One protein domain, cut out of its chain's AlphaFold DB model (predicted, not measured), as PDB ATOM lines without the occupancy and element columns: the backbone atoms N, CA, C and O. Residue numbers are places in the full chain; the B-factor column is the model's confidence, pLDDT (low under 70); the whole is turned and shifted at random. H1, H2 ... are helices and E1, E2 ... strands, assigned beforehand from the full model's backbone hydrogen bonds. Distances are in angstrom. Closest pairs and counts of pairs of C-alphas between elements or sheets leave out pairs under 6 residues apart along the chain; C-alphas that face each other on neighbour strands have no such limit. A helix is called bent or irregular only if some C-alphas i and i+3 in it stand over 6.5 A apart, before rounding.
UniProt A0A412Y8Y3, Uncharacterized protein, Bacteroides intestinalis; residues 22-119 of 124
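AT A GLANCE: This is residues 22 to 119 of the 124 residues of an uncharacterized protein of Bacteroides intestinalis (UniProt A0A412Y8Y3). The chain is wound in stacked turns, a short three-sided solenoid of parallel strands, with helix H1 capping one end of the coil. E2, E3 and E4 make one turn, E5 and the long bent strand E6 the next, and E7, E8 and E9 the last; E1 lies beside E2 at the capped end. The printed part has 98 residues with one named helix and nine named strands, in the order E1 H1 E2 E3 E4 E5 E6 E7 E8 E9, and is mostly strand. One parallel sheet runs E1 E2 E5 E7; the other, branched and also parallel, joins E3, E4, E8 and E9 to E6. The whole is compact, with a radius of gyration of the C-alphas of 12.3 A and spans of 33 by 28 by 21 A.

HOW THE PARTS SIT: E1, residues 23 to 26, H1, residues 28 to 39, and E2, residues 48 to 51, make a strand-helix-strand unit, two parallel neighbour strands with a helix between, whose crossover is right-handed. N 24 and O 48 are 2.8 A apart. E2 runs on into E3, residues 54 to 57, at 98 degrees; E4, residues 60 to 67, follows. The closest C-alphas of H1 and E4 are those of Met 38 and Phe 64, 4.6 A apart. E5, residues 74 to 78, is the parallel neighbour of E2, with N 49 and O 75 at 2.8 A. E6, residues 84 to 97, bends by 118 degrees at residue 88. On one side of E6 lie E3, with N 85 and O 54 at 2.8 A, and E4, with N 64 and O 93 at 2.8 A. E7, residues 99 to 102, is the parallel neighbour of E5, with N 76 and O 100 at 2.9 A. E8, residues 105 to 110, and E9, residues 117 to 119, lie on the other side of E6; N 86 and O 105 are 2.8 A apart, as are N 94 and O 118. H1 is on both sheets; with the sheet E1 E2 E5 E7 it makes two layers, a helix on one face of a sheet, at a height over the sheet of 8.9 A. In H1, 6 of 8 O i to N i+4 pairs are within hydrogen-bond range.

IN THESE COORDINATES: E1 begins at C-alpha 23 (22.108, -29.365, 21.157). H1 is 17.6 A long and irregular: C-alphas 29 and 32 are 8.0 A apart. E4 is 22.6 A long, E5 13.3 A, E6 23.3 A and E8 12.7 A; E2, E3 and E7 have four residues each. E6 begins at C-alpha 84 (35.797, -30.002, 29.222), and E9 ends at C-alpha 119 (31.735, -9.305, 28.242).

THE WHOLE: The two C-alphas farthest apart are those of Asp 71 and Ser 112, 34.6 A. The printed part has no cut and no long link. Its mean pLDDT is 96.8, and no printed residue is under 70.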
ATOM      1  N   VAL A  22      18.232 -26.592  20.239       96.62
ATOM      2  CA  VAL A  22      19.098 -27.591  19.602       96.62
ATOM      3  C   VAL A  22      20.370 -27.787  20.421       96.62
ATOM      4  O   VAL A  22      20.995 -26.841  20.890       96.62
ATOM      5  N   THR A  23      20.796 -29.043  20.577       98.31
ATOM      6  CA  THR A  23      22.108 -29.365  21.157       98.31
ATOM      7  C   THR A  23      23.112 -29.685  20.051       98.31
ATOM      8  O   THR A  23      22.974 -30.677  19.338       98.31
ATOM      9  N   HIS A  24      24.156 -28.868  19.938       98.31
ATOM     10  CA  HIS A  24      25.300 -29.082  19.057       98.31
ATOM     11  C   HIS A  24      26.446 -29.695  19.861       98.31
ATOM     12  O   HIS A  24      26.936 -29.076  20.799       98.31
ATOM     13  N   THR A  25      26.869 -30.908  19.514       98.69
ATOM     14  CA  THR A  25      27.922 -31.617  20.254       98.69
ATOM     15  C   THR A  25      29.274 -31.474  19.565       98.69
ATOM     16  O   THR A  25      29.360 -31.638  18.351       98.69
ATOM     17  N   PHE A  26      30.319 -31.220  20.350       98.69
ATOM     18  CA  PHE A  26      31.696 -31.079  19.880       98.69
ATOM     19  C   PHE A  26      32.639 -31.923  20.726       98.69
ATOM     20  O   PHE A  26      32.515 -31.982  21.948       98.69
ATOM     21  N   THR A  27      33.634 -32.515  20.084       98.69
ATOM     22  CA  THR A  27      34.785 -33.162  20.719       98.69
ATOM     23  C   THR A  27      36.024 -32.263  20.602       98.69
ATOM     24  O   THR A  27      35.998 -31.277  19.856       98.69
ATOM     25  N   PRO A  28      37.139 -32.574  21.286       98.50
ATOM     26  CA  PRO A  28      38.384 -31.816  21.143       98.50
ATOM     27  C   PRO A  28      38.919 -31.689  19.707       98.50
ATOM     28  O   PRO A  28      39.661 -30.755  19.414       98.50
ATOM     29  N   THR A  29      38.555 -32.591  18.789       98.00
ATOM     30  CA  THR A  29      38.968 -32.494  17.378       98.00
ATOM     31  C   THR A  29      38.143 -31.487  16.576       98.00
ATOM     32  O   THR A  29      38.561 -31.085  15.492       98.00
ATOM     33  N   ASP A  30      37.010 -31.026  17.111       97.88
ATOM     34  CA  ASP A  30      36.051 -30.168  16.411       97.88
ATOM     35  C   ASP A  30      36.239 -28.675  16.721       97.88
ATOM     36  O   ASP A  30      35.340 -27.877  16.459       97.88
ATOM     37  N   ILE A  31      37.392 -28.266  17.269       96.50
ATOM     38  CA  ILE A  31      37.661 -26.877  17.693       96.50
ATOM     39  C   ILE A  31      37.340 -25.859  16.590       96.50
ATOM     40  O   ILE A  31      36.752 -24.816  16.868       96.50
ATOM     41  N   GLY A  32      37.684 -26.155  15.332       97.50
ATOM     42  CA  GLY A  32      37.361 -25.275  14.206       97.50
ATOM     43  C   GLY A  32      35.852 -25.075  14.029       97.50
ATOM     44  O   GLY A  32      35.379 -23.942  13.967       97.50
ATOM     45  N   SER A  33      35.092 -26.170  14.016       98.12
ATOM     46  CA  SER A  33      33.630 -26.155  13.888       98.12
ATOM     47  C   SER A  33      32.946 -25.515  15.099       98.12
ATOM     48  O   SER A  33      31.978 -24.779  14.929       98.12
ATOM     49  N   LEU A  34      33.472 -25.745  16.306       98.50
ATOM     50  CA  LEU A  34      33.009 -25.105  17.537       98.50
ATOM     51  C   LEU A  34      33.138 -23.583  17.432       98.50
ATOM     52  O   LEU A  34      32.163 -22.871  17.650       98.50
ATOM     53  N   LYS A  35      34.317 -23.086  17.037       97.88
ATOM     54  CA  LYS A  35      34.567 -21.646  16.876       97.88
ATOM     55  C   LYS A  35      33.631 -21.013  15.851       97.88
ATOM     56  O   LYS A  35      33.078 -19.952  16.116       97.88
ATOM     57  N   ILE A  36      33.425 -21.672  14.708       98.25
ATOM     58  CA  ILE A  36      32.480 -21.204  13.685       98.25
ATOM     59  C   ILE A  36      31.078 -21.108  14.284       98.25
ATOM     60  O   ILE A  36      30.457 -20.053  14.211       98.25
ATOM     61  N   LYS A  37      30.613 -22.169  14.950       98.31
ATOM     62  CA  LYS A  37      29.263 -22.211  15.512       98.31
ATOM     63  C   LYS A  37      29.043 -21.199  16.642       98.31
ATOM     64  O   LYS A  37      27.942 -20.684  16.784       98.31
ATOM     65  N   MET A  38      30.075 -20.890  17.428       97.88
ATOM     66  CA  MET A  38      30.027 -19.832  18.446       97.88
ATOM     67  C   MET A  38      29.869 -18.432  17.836       97.88
ATOM     68  O   MET A  38      29.307 -17.557  18.491       97.88
ATOM     69  N   SER A  39      30.383 -18.207  16.620       97.19
ATOM     70  CA  SER A  39      30.556 -16.874  16.025       97.19
ATOM     71  C   SER A  39      29.650 -16.573  14.822       97.19
ATOM     72  O   SER A  39      29.563 -15.415  14.424       97.19
ATOM     73  N   ASP A  40      29.000 -17.568  14.213       96.75
ATOM     74  CA  ASP A  40      28.259 -17.404  12.948       96.75
ATOM     75  C   ASP A  40      26.882 -16.723  13.085       96.75
ATOM     76  O   ASP A  40      26.220 -16.467  12.079       96.75
ATOM     77  N   GLY A  41      26.446 -16.427  14.315       94.75
ATOM     78  CA  GLY A  41      25.164 -15.778  14.598       94.75
ATOM     79  C   GLY A  41      23.938 -16.667  14.362       94.75
ATOM     80  O   GLY A  41      22.815 -16.170  14.372       94.75
ATOM     81  N   SER A  42      24.126 -17.972  14.144       95.75
ATOM     82  CA  SER A  42      23.027 -18.905  13.871       95.75
ATOM     83  C   SER A  42      22.341 -19.446  15.128       95.75
ATOM     84  O   SER A  42      21.267 -20.040  15.015       95.75
ATOM     85  N   LEU A  43      22.942 -19.264  16.308       97.00
ATOM     86  CA  LEU A  43      22.410 -19.768  17.575       97.00
ATOM     87  C   LEU A  43      21.093 -19.084  17.944       97.00
ATOM     88  O   LEU A  43      20.980 -17.859  17.916       97.00
ATOM     89  N   GLN A  44      20.107 -19.899  18.299       96.62
ATOM     90  CA  GLN A  44      18.775 -19.476  18.718       96.62
ATOM     91  C   GLN A  44      18.630 -19.589  20.242       96.62
ATOM     92  O   GLN A  44      19.350 -20.375  20.862       96.62
ATOM     93  N   PRO A  45      17.701 -18.840  20.873       97.25
ATOM     94  CA  PRO A  45      17.386 -19.019  22.289       97.25
ATOM     95  C   PRO A  45      17.207 -20.499  22.656       97.25
ATOM     96  O   PRO A  45      16.524 -21.233  21.949       97.25
ATOM     97  N   GLY A  46      17.816 -20.937  23.758       97.56
ATOM     98  CA  GLY A  46      17.763 -22.326  24.225       97.56
ATOM     99  C   GLY A  46      18.802 -23.270  23.610       97.56
ATOM    100  O   GLY A  46      18.955 -24.385  24.113       97.56
ATOM    101  N   ASP A  47      19.536 -22.866  22.570       98.44
ATOM    102  CA  ASP A  47      20.584 -23.710  21.990       98.44
ATOM    103  C   ASP A  47      21.710 -24.002  22.991       98.44
ATOM    104  O   ASP A  47      22.124 -23.162  23.794       98.44
ATOM    105  N   THR A  48      22.253 -25.216  22.910       98.75
ATOM    106  CA  THR A  48      23.383 -25.662  23.729       98.75
ATOM    107  C   THR A  48      24.536 -26.127  22.848       98.75
ATOM    108  O   THR A  48      24.385 -27.029  22.027       98.75
ATOM    109  N   LEU A  49      25.719 -25.559  23.057       98.81
ATOM    110  CA  LEU A  49      26.995 -26.066  22.563       98.81
ATOM    111  C   LEU A  49      27.575 -27.012  23.624       98.81
ATOM    112  O   LEU A  49      28.113 -26.569  24.636       98.81
ATOM    113  N   LEU A  50      27.428 -28.318  23.420       98.88
ATOM    114  CA  LEU A  50      27.838 -29.357  24.360       98.88
ATOM    115  C   LEU A  50      29.257 -29.851  24.047       98.88
ATOM    116  O   LEU A  50      29.498 -30.475  23.013       98.88
ATOM    117  N   LEU A  51      30.186 -29.611  24.964       98.88
ATOM    118  CA  LEU A  51      31.568 -30.069  24.894       98.88
ATOM    119  C   LEU A  51      31.706 -31.435  25.566       98.88
ATOM    120  O   LEU A  51      31.482 -31.561  26.770       98.88
ATOM    121  N   GLN A  52      32.071 -32.453  24.793       98.88
ATOM    122  CA  GLN A  52      32.452 -33.759  25.327       98.88
ATOM    123  C   GLN A  52      33.758 -33.669  26.127       98.88
ATOM    124  O   GLN A  52      34.506 -32.697  26.042       98.88
ATOM    125  N   ASP A  53      34.035 -34.705  26.913       98.81
ATOM    126  CA  ASP A  53      35.230 -34.759  27.749       98.81
ATOM    127  C   ASP A  53      36.513 -34.639  26.914       98.81
ATOM    128  O   ASP A  53      36.675 -35.279  25.872       98.81
ATOM    129  N   GLY A  54      37.454 -33.838  27.409       98.69
ATOM    130  CA  GLY A  54      38.775 -33.678  26.821       98.69
ATOM    131  C   GLY A  54      39.288 -32.244  26.846       98.69
ATOM    132  O   GLY A  54      38.686 -31.338  27.423       98.69
ATOM    133  N   THR A  55      40.447 -32.054  26.218       98.62
ATOM    134  CA  THR A  55      41.164 -30.778  26.237       98.62
ATOM    135  C   THR A  55      40.962 -30.005  24.939       98.62
ATOM    136  O   THR A  55      41.455 -30.399  23.886       98.62
ATOM    137  N   TYR A  56      40.309 -28.852  25.043       98.31
ATOM    138  CA  TYR A  56      40.141 -27.862  23.986       98.31
ATOM    139  C   TYR A  56      41.278 -26.843  24.101       98.31
ATOM    140  O   TYR A  56      41.187 -25.849  24.826       98.31
ATOM    141  N   SER A  57      42.402 -27.144  23.453       95.94
ATOM    142  CA  SER A  57      43.596 -26.296  23.490       95.94
ATOM    143  C   SER A  57      43.612 -25.271  22.361       95.94
ATOM    144  O   SER A  57      43.284 -25.604  21.228       95.94
ATOM    145  N   HIS A  58      44.111 -24.067  22.651       92.06
ATOM    146  CA  HIS A  58      44.328 -23.010  21.651       92.06
ATOM    147  C   HIS A  58      43.029 -22.599  20.944       92.06
ATOM    148  O   HIS A  58      42.937 -22.592  19.717       92.06
ATOM    149  N   LEU A  59      41.999 -22.245  21.724       93.44
ATOM    150  CA  LEU A  59      40.802 -21.621  21.151       93.44
ATOM    151  C   LEU A  59      41.134 -20.290  20.455       93.44
ATOM    152  O   LEU A  59      40.399 -19.880  19.552       93.44
ATOM    153  N   ASP A  60      42.261 -19.661  20.811       92.88
ATOM    154  CA  ASP A  60      42.635 -18.311  20.398       92.88
ATOM    155  C   ASP A  60      41.496 -17.327  20.708       92.88
ATOM    156  O   ASP A  60      40.736 -17.524  21.657       92.88
ATOM    157  N   LYS A  61      41.380 -16.257  19.921       94.12
ATOM    158  CA  LYS A  61      40.272 -15.315  20.004       94.12
ATOM    159  C   LYS A  61      39.037 -15.885  19.310       94.12
ATOM    160  O   LYS A  61      39.091 -16.222  18.125       94.12
ATOM    161  N   VAL A  62      37.927 -15.970  20.038       95.06
ATOM    162  CA  VAL A  62      36.630 -16.435  19.536       95.06
ATOM    163  C   VAL A  62      35.499 -15.583  20.105       95.06
ATOM    164  O   VAL A  62      35.495 -15.244  21.289       95.06
ATOM    165  N   SER A  63      34.524 -15.250  19.262       96.00
ATOM    166  CA  SER A  63      33.277 -14.635  19.710       96.00
ATOM    167  C   SER A  63      32.262 -15.729  20.008       96.00
ATOM    168  O   SER A  63      31.976 -16.555  19.145       96.00
ATOM    169  N   PHE A  64      31.705 -15.730  21.209       97.56
ATOM    170  CA  PHE A  64      30.476 -16.433  21.531       97.56
ATOM    171  C   PHE A  64      29.340 -15.421  21.435       97.56
ATOM    172  O   PHE A  64      29.221 -14.544  22.291       97.56
ATOM    173  N   THR A  65      28.571 -15.493  20.350       96.44
ATOM    174  CA  THR A  65      27.536 -14.510  20.037       96.44
ATOM    175  C   THR A  65      26.162 -15.141  19.912       96.44
ATOM    176  O   THR A  65      26.010 -16.272  19.449       96.44
ATOM    177  N   GLY A  66      25.152 -14.394  20.336       95.44
ATOM    178  CA  GLY A  66      23.763 -14.807  20.269       95.44
ATOM    179  C   GLY A  66      22.905 -14.026  21.254       95.44
ATOM    180  O   GLY A  66      23.400 -13.387  22.180       95.44
ATOM    181  N   ASN A  67      21.595 -14.095  21.052       95.38
ATOM    182  CA  ASN A  67      20.622 -13.439  21.912       95.38
ATOM    183  C   ASN A  67      19.643 -14.485  22.432       95.38
ATOM    184  O   ASN A  67      18.662 -14.805  21.765       95.38
ATOM    185  N   GLY A  68      19.942 -15.037  23.607       95.50
ATOM    186  CA  GLY A  68      19.009 -15.871  24.352       95.50
ATOM    187  C   GLY A  68      17.932 -15.039  25.047       95.50
ATOM    188  O   GLY A  68      17.834 -13.821  24.881       95.50
ATOM    189  N   THR A  69      17.142 -15.696  25.888       95.44
ATOM    190  CA  THR A  69      16.181 -15.043  26.787       95.44
ATOM    191  C   THR A  69      16.388 -15.520  28.222       95.44
ATOM    192  O   THR A  69      17.136 -16.465  28.463       95.44
ATOM    193  N   ALA A  70      15.719 -14.878  29.185       95.38
ATOM    194  CA  ALA A  70      15.793 -15.276  30.592       95.38
ATOM    195  C   ALA A  70      15.409 -16.748  30.811       95.38
ATOM    196  O   ALA A  70      16.062 -17.439  31.590       95.38
ATOM    197  N   ASP A  71      14.390 -17.220  30.090       95.38
ATOM    198  CA  ASP A  71      13.898 -18.597  30.180       95.38
ATOM    199  C   ASP A  71      14.671 -19.565  29.266       95.38
ATOM    200  O   ASP A  71      14.712 -20.766  29.528       95.38
ATOM    201  N   TYR A  72      15.290 -19.050  28.195       96.50
ATOM    202  CA  TYR A  72      15.976 -19.837  27.167       96.50
ATOM    203  C   TYR A  72      17.347 -19.225  26.825       96.50
ATOM    204  O   TYR A  72      17.518 -18.633  25.749       96.50
ATOM    205  N   PRO A  73      18.338 -19.328  27.730       97.88
ATOM    206  CA  PRO A  73      19.695 -18.870  27.458       97.88
ATOM    207  C   PRO A  73      20.367 -19.722  26.373       97.88
ATOM    208  O   PRO A  73      19.944 -20.844  26.097       97.88
ATOM    209  N   ILE A  74      21.436 -19.195  25.776       98.25
ATOM    210  CA  ILE A  74      22.322 -19.954  24.882       98.25
ATOM    211  C   ILE A  74      23.547 -20.369  25.691       98.25
ATOM    212  O   ILE A  74      24.209 -19.522  26.299       98.25
ATOM    213  N   ILE A  75      23.856 -21.666  25.719       98.69
ATOM    214  CA  ILE A  75      24.795 -22.227  26.700       98.69
ATOM    215  C   ILE A  75      25.979 -22.902  26.003       98.69
ATOM    216  O   ILE A  75      25.787 -23.797  25.186       98.69
ATOM    217  N   LEU A  76      27.210 -22.543  26.372       98.75
ATOM    218  CA  LEU A  76      28.397 -23.372  26.142       98.75
ATOM    219  C   LEU A  76      28.647 -24.225  27.389       98.75
ATOM    220  O   LEU A  76      28.950 -23.694  28.458       98.75
ATOM    221  N   LYS A  77      28.505 -25.545  27.263       98.81
ATOM    222  CA  LYS A  77      28.380 -26.460  28.400       98.81
ATOM    223  C   LYS A  77      29.321 -27.650  28.303       98.81
ATOM    224  O   LYS A  77      29.393 -28.291  27.262       98.81
ATOM    225  N   ALA A  78      29.967 -28.017  29.406       98.81
ATOM    226  CA  ALA A  78      30.629 -29.314  29.529       98.81
ATOM    227  C   ALA A  78      29.599 -30.447  29.695       98.81
ATOM    228  O   ALA A  78      28.711 -30.353  30.544       98.81
ATOM    229  N   ALA A  79      29.746 -31.538  28.941       98.62
ATOM    230  CA  ALA A  79      28.920 -32.737  29.082       98.62
ATOM    231  C   ALA A  79      29.042 -33.339  30.489       98.62
ATOM    232  O   ALA A  79      28.030 -33.622  31.127       98.62
ATOM    233  N   ASN A  80      30.274 -33.441  30.995       98.69
ATOM    234  CA  ASN A  80      30.565 -33.746  32.389       98.69
ATOM    235  C   ASN A  80      31.298 -32.557  33.017       98.69
ATOM    236  O   ASN A  80      32.330 -32.104  32.515       98.69
ATOM    237  N   THR A  81      30.754 -32.026  34.114       98.62
ATOM    238  CA  THR A  81      31.302 -30.836  34.785       98.62
ATOM    239  C   THR A  81      32.768 -31.052  35.160       98.62
ATOM    240  O   THR A  81      33.099 -32.016  35.843       98.62
ATOM    241  N   GLY A  82      33.638 -30.140  34.725       98.12
ATOM    242  CA  GLY A  82      35.079 -30.183  34.969       98.12
ATOM    243  C   GLY A  82      35.893 -30.965  33.931       98.12
ATOM    244  O   GLY A  82      37.115 -30.827  33.919       98.12
ATOM    245  N   ASN A  83      35.250 -31.726  33.036       98.62
ATOM    246  CA  ASN A  83      35.951 -32.583  32.074       98.62
ATOM    247  C   ASN A  83      36.129 -31.955  30.682       98.62
ATOM    248  O   ASN A  83      36.908 -32.480  29.888       98.62
ATOM    249  N   ALA A  84      35.467 -30.833  30.382       98.62
ATOM    250  CA  ALA A  84      35.797 -30.002  29.222       98.62
ATOM    251  C   ALA A  84      36.869 -28.977  29.625       98.62
ATOM    252  O   ALA A  84      36.573 -27.938  30.226       98.62
ATOM    253  N   ILE A  85      38.129 -29.307  29.337       98.75
ATOM    254  CA  ILE A  85      39.299 -28.544  29.777       98.75
ATOM    255  C   ILE A  85      39.668 -27.521  28.705       98.75
ATOM    256  O   ILE A  85      40.140 -27.883  27.629       98.75
ATOM    257  N   ILE A  86      39.517 -26.237  29.012       98.50
ATOM    258  CA  ILE A  86      39.982 -25.140  28.161       98.50
ATOM    259  C   ILE A  86      41.422 -24.808  28.549       98.50
ATOM    260  O   ILE A  86      41.712 -24.551  29.720       98.50
ATOM    261  N   SER A  87      42.339 -24.832  27.582       98.25
ATOM    262  CA  SER A  87      43.774 -24.632  27.832       98.25
ATOM    263  C   SER A  87      44.457 -23.881  26.695       98.25
ATOM    264  O   SER A  87      43.918 -23.743  25.596       98.25
ATOM    265  N   GLY A  88      45.685 -23.423  26.928       97.38
ATOM    266  CA  GLY A  88      46.415 -22.690  25.905       97.38
ATOM    267  C   GLY A  88      45.960 -21.237  25.789       97.38
ATOM    268  O   GLY A  88      45.165 -20.732  26.588       97.38
ATOM    269  N   LYS A  89      46.432 -20.574  24.736       96.50
ATOM    270  CA  LYS A  89      45.968 -19.236  24.370       96.50
ATOM    271  C   LYS A  89      44.460 -19.256  24.086       96.50
ATOM    272  O   LYS A  89      44.016 -19.973  23.191       96.50
ATOM    273  N   THR A  90      43.687 -18.498  24.858       96.25
ATOM    274  CA  THR A  90      42.221 -18.440  24.762       96.25
ATOM    275  C   THR A  90      41.728 -17.050  25.135       96.25
ATOM    276  O   THR A  90      42.090 -16.531  26.186       96.25
ATOM    277  N   GLU A  91      40.867 -16.482  24.298       95.75
ATOM    278  CA  GLU A  91      40.148 -15.233  24.552       95.75
ATOM    279  C   GLU A  91      38.700 -15.412  24.073       95.75
ATOM    280  O   GLU A  91      38.438 -15.487  22.870       95.75
ATOM    281  N   ILE A  92      37.757 -15.529  25.010       96.69
ATOM    282  CA  ILE A  92      36.328 -15.693  24.713       96.69
ATOM    283  C   ILE A  92      35.637 -14.346  24.890       96.69
ATOM    284  O   ILE A  92      35.510 -13.843  26.005       96.69
ATOM    285  N   ARG A  93      35.137 -13.790  23.790       95.75
ATOM    286  CA  ARG A  93      34.275 -12.609  23.818       95.75
ATOM    287  C   ARG A  93      32.817 -13.036  23.843       95.75
ATOM    288  O   ARG A  93      32.343 -13.627  22.880       95.75
ATOM    289  N   MET A  94      32.106 -12.716  24.914       96.62
ATOM    290  CA  MET A  94      30.665 -12.919  25.030       96.62
ATOM    291  C   MET A  94      29.950 -11.657  24.532       96.62
ATOM    292  O   MET A  94      30.080 -10.603  25.154       96.62
ATOM    293  N   ALA A  95      29.244 -11.764  23.402       95.44
ATOM    294  CA  ALA A  95      28.589 -10.644  22.721       95.44
ATOM    295  C   ALA A  95      27.103 -10.939  22.466       95.44
ATOM    296  O   ALA A  95      26.767 -11.824  21.672       95.44
ATOM    297  N   GLY A  96      26.227 -10.213  23.160       93.81
ATOM    298  CA  GLY A  96      24.776 -10.379  23.092       93.81
ATOM    299  C   GLY A  96      24.142 -10.520  24.477       93.81
ATOM    300  O   GLY A  96      24.653  -9.996  25.467       93.81
ATOM    301  N   SER A  97      23.009 -11.220  24.556       94.94
ATOM    302  CA  SER A  97      22.202 -11.337  25.781       94.94
ATOM    303  C   SER A  97      21.941 -12.790  26.176       94.94
ATOM    304  O   SER A  97      21.758 -13.648  25.317       94.94
ATOM    305  N   TYR A  98      21.871 -13.058  27.488       96.38
ATOM    306  CA  TYR A  98      21.559 -14.380  28.061       96.38
ATOM    307  C   TYR A  98      22.450 -15.521  27.534       96.38
ATOM    308  O   TYR A  98      21.986 -16.624  27.246       96.38
ATOM    309  N   LEU A  99      23.747 -15.243  27.417       97.94
ATOM    310  CA  LEU A  99      24.779 -16.228  27.110       97.94
ATOM    311  C   LEU A  99      25.351 -16.814  28.406       97.94
ATOM    312  O   LEU A  99      25.570 -16.081  29.372       97.94
ATOM    313  N   GLN A 100      25.624 -18.118  28.428       98.31
ATOM    314  CA  GLN A 100      26.118 -18.817  29.618       98.31
ATOM    315  C   GLN A 100      27.305 -19.730  29.306       98.31
ATOM    316  O   GLN A 100      27.361 -20.368  28.255       98.31
ATOM    317  N   LEU A 101      28.239 -19.809  30.255       98.38
ATOM    318  CA  LEU A 101      29.321 -20.792  30.283       98.38
ATOM    319  C   LEU A 101      29.084 -21.721  31.480       98.38
ATOM    320  O   LEU A 101      29.045 -21.252  32.616       98.38
ATOM    321  N   GLU A 102      28.940 -23.026  31.248       98.62
ATOM    322  CA  GLU A 102      28.593 -23.997  32.294       98.62
ATOM    323  C   GLU A 102      29.582 -25.165  32.378       98.62
ATOM    324  O   GLU A 102      29.842 -25.869  31.403       98.62
ATOM    325  N   GLY A 103      30.099 -25.418  33.582       98.50
ATOM    326  CA  GLY A 103      30.866 -26.629  33.898       98.50
ATOM    327  C   GLY A 103      32.229 -26.760  33.207       98.50
ATOM    328  O   GLY A 103      32.830 -27.831  33.274       98.50
ATOM    329  N   LEU A 104      32.722 -25.704  32.555       98.62
ATOM    330  CA  LEU A 104      34.034 -25.667  31.903       98.62
ATOM    331  C   LEU A 104      35.170 -25.581  32.935       98.62
ATOM    332  O   LEU A 104      35.028 -24.916  33.963       98.62
ATOM    333  N   TYR A 105      36.323 -26.184  32.634       98.44
ATOM    334  CA  TYR A 105      37.532 -26.051  33.450       98.44
ATOM    335  C   TYR A 105      38.642 -25.327  32.682       98.44
ATOM    336  O   TYR A 105      39.263 -25.888  31.785       98.44
ATOM    337  N   PHE A 106      38.925 -24.080  33.056       97.94
ATOM    338  CA  PHE A 106      40.050 -23.322  32.510       97.94
ATOM    339  C   PHE A 106      41.338 -23.719  33.242       97.94
ATOM    340  O   PHE A 106      41.560 -23.331  34.390       97.94
ATOM    341  N   HIS A 107      42.194 -24.503  32.584       97.50
ATOM    342  CA  HIS A 107      43.448 -24.998  33.148       97.50
ATOM    343  C   HIS A 107      44.621 -24.653  32.240       97.50
ATOM    344  O   HIS A 107      44.676 -25.094  31.094       97.50
ATOM    345  N   LYS A 108      45.590 -23.890  32.764       97.12
ATOM    346  CA  LYS A 108      46.707 -23.352  31.963       97.12
ATOM    347  C   LYS A 108      46.193 -22.644  30.699       97.12
ATOM    348  O   LYS A 108      46.755 -22.813  29.620       97.12
ATOM    349  N   ALA A 109      45.094 -21.908  30.833       97.00
ATOM    350  CA  ALA A 109      44.588 -21.005  29.812       97.00
ATOM    351  C   ALA A 109      45.120 -19.594  30.085       97.00
ATOM    352  O   ALA A 109      45.293 -19.220  31.247       97.00
ATOM    353  N   TRP A 110      45.412 -18.833  29.034       96.38
ATOM    354  CA  TRP A 110      45.881 -17.452  29.158       96.38
ATOM    355  C   TRP A 110      45.402 -16.596  27.984       96.38
ATOM    356  O   TRP A 110      45.281 -17.088  26.859       96.38
ATOM    357  N   ALA A 111      45.173 -15.310  28.243       95.00
ATOM    358  CA  ALA A 111      45.001 -14.303  27.201       95.00
ATOM    359  C   ALA A 111      46.368 -13.916  26.619       95.00
ATOM    360  O   ALA A 111      47.383 -13.977  27.316       95.00
ATOM    361  N   SER A 112      46.420 -13.523  25.344       87.69
ATOM    362  CA  SER A 112      47.615 -12.861  24.806       87.69
ATOM    363  C   SER A 112      47.688 -11.391  25.172       87.69
ATOM    364  O   SER A 112      48.788 -10.845  25.156       87.69
ATOM    365  N   ASP A 113      46.545 -10.786  25.478       84.56
ATOM    366  CA  ASP A 113      46.448  -9.392  25.890       84.56
ATOM    367  C   ASP A 113      45.854  -9.297  27.310       84.56
ATOM    368  O   ASP A 113      46.340  -9.976  28.219       84.56
ATOM    369  N   PHE A 114      44.817  -8.486  27.526       85.75
ATOM    370  CA  PHE A 114      44.297  -8.176  28.859       85.75
ATOM    371  C   PHE A 114      43.189  -9.129  29.337       85.75
ATOM    372  O   PHE A 114      43.226  -9.582  30.484       85.75
ATOM    373  N   GLU A 115      42.215  -9.470  28.488       92.94
ATOM    374  CA  GLU A 115      41.024 -10.225  28.892       92.94
ATOM    375  C   GLU A 115      40.981 -11.649  28.316       92.94
ATOM    376  O   GLU A 115      40.907 -11.855  27.108       92.94
ATOM    377  N   MET A 116      40.938 -12.662  29.192       95.12
ATOM    378  CA  MET A 116      40.677 -14.054  28.778       95.12
ATOM    379  C   MET A 116      39.185 -14.297  28.506       95.12
ATOM    380  O   MET A 116      38.827 -15.087  27.634       95.12
ATOM    381  N   ILE A 117      38.313 -13.631  29.267       96.25
ATOM    382  CA  ILE A 117      36.862 -13.641  29.076       96.25
ATOM    383  C   ILE A 117      36.398 -12.189  29.113       96.25
ATOM    384  O   ILE A 117      36.541 -11.515  30.132       96.25
ATOM    385  N   GLU A 118      35.859 -11.718  27.995       95.06
ATOM    386  CA  GLU A 118      35.403 -10.344  27.807       95.06
ATOM    387  C   GLU A 118      33.882 -10.339  27.628       95.06
ATOM    388  O   GLU A 118      33.359 -11.035  26.758       95.06
ATOM    389  N   PHE A 119      33.167  -9.544  28.425       93.44
ATOM    390  CA  PHE A 119      31.735  -9.305  28.242       93.44
ATOM    391  C   PHE A 119      31.554  -7.987  27.492       93.44
ATOM    392  O   PHE A 119      31.884  -6.928  28.026       93.44
TER     393      PHE A 119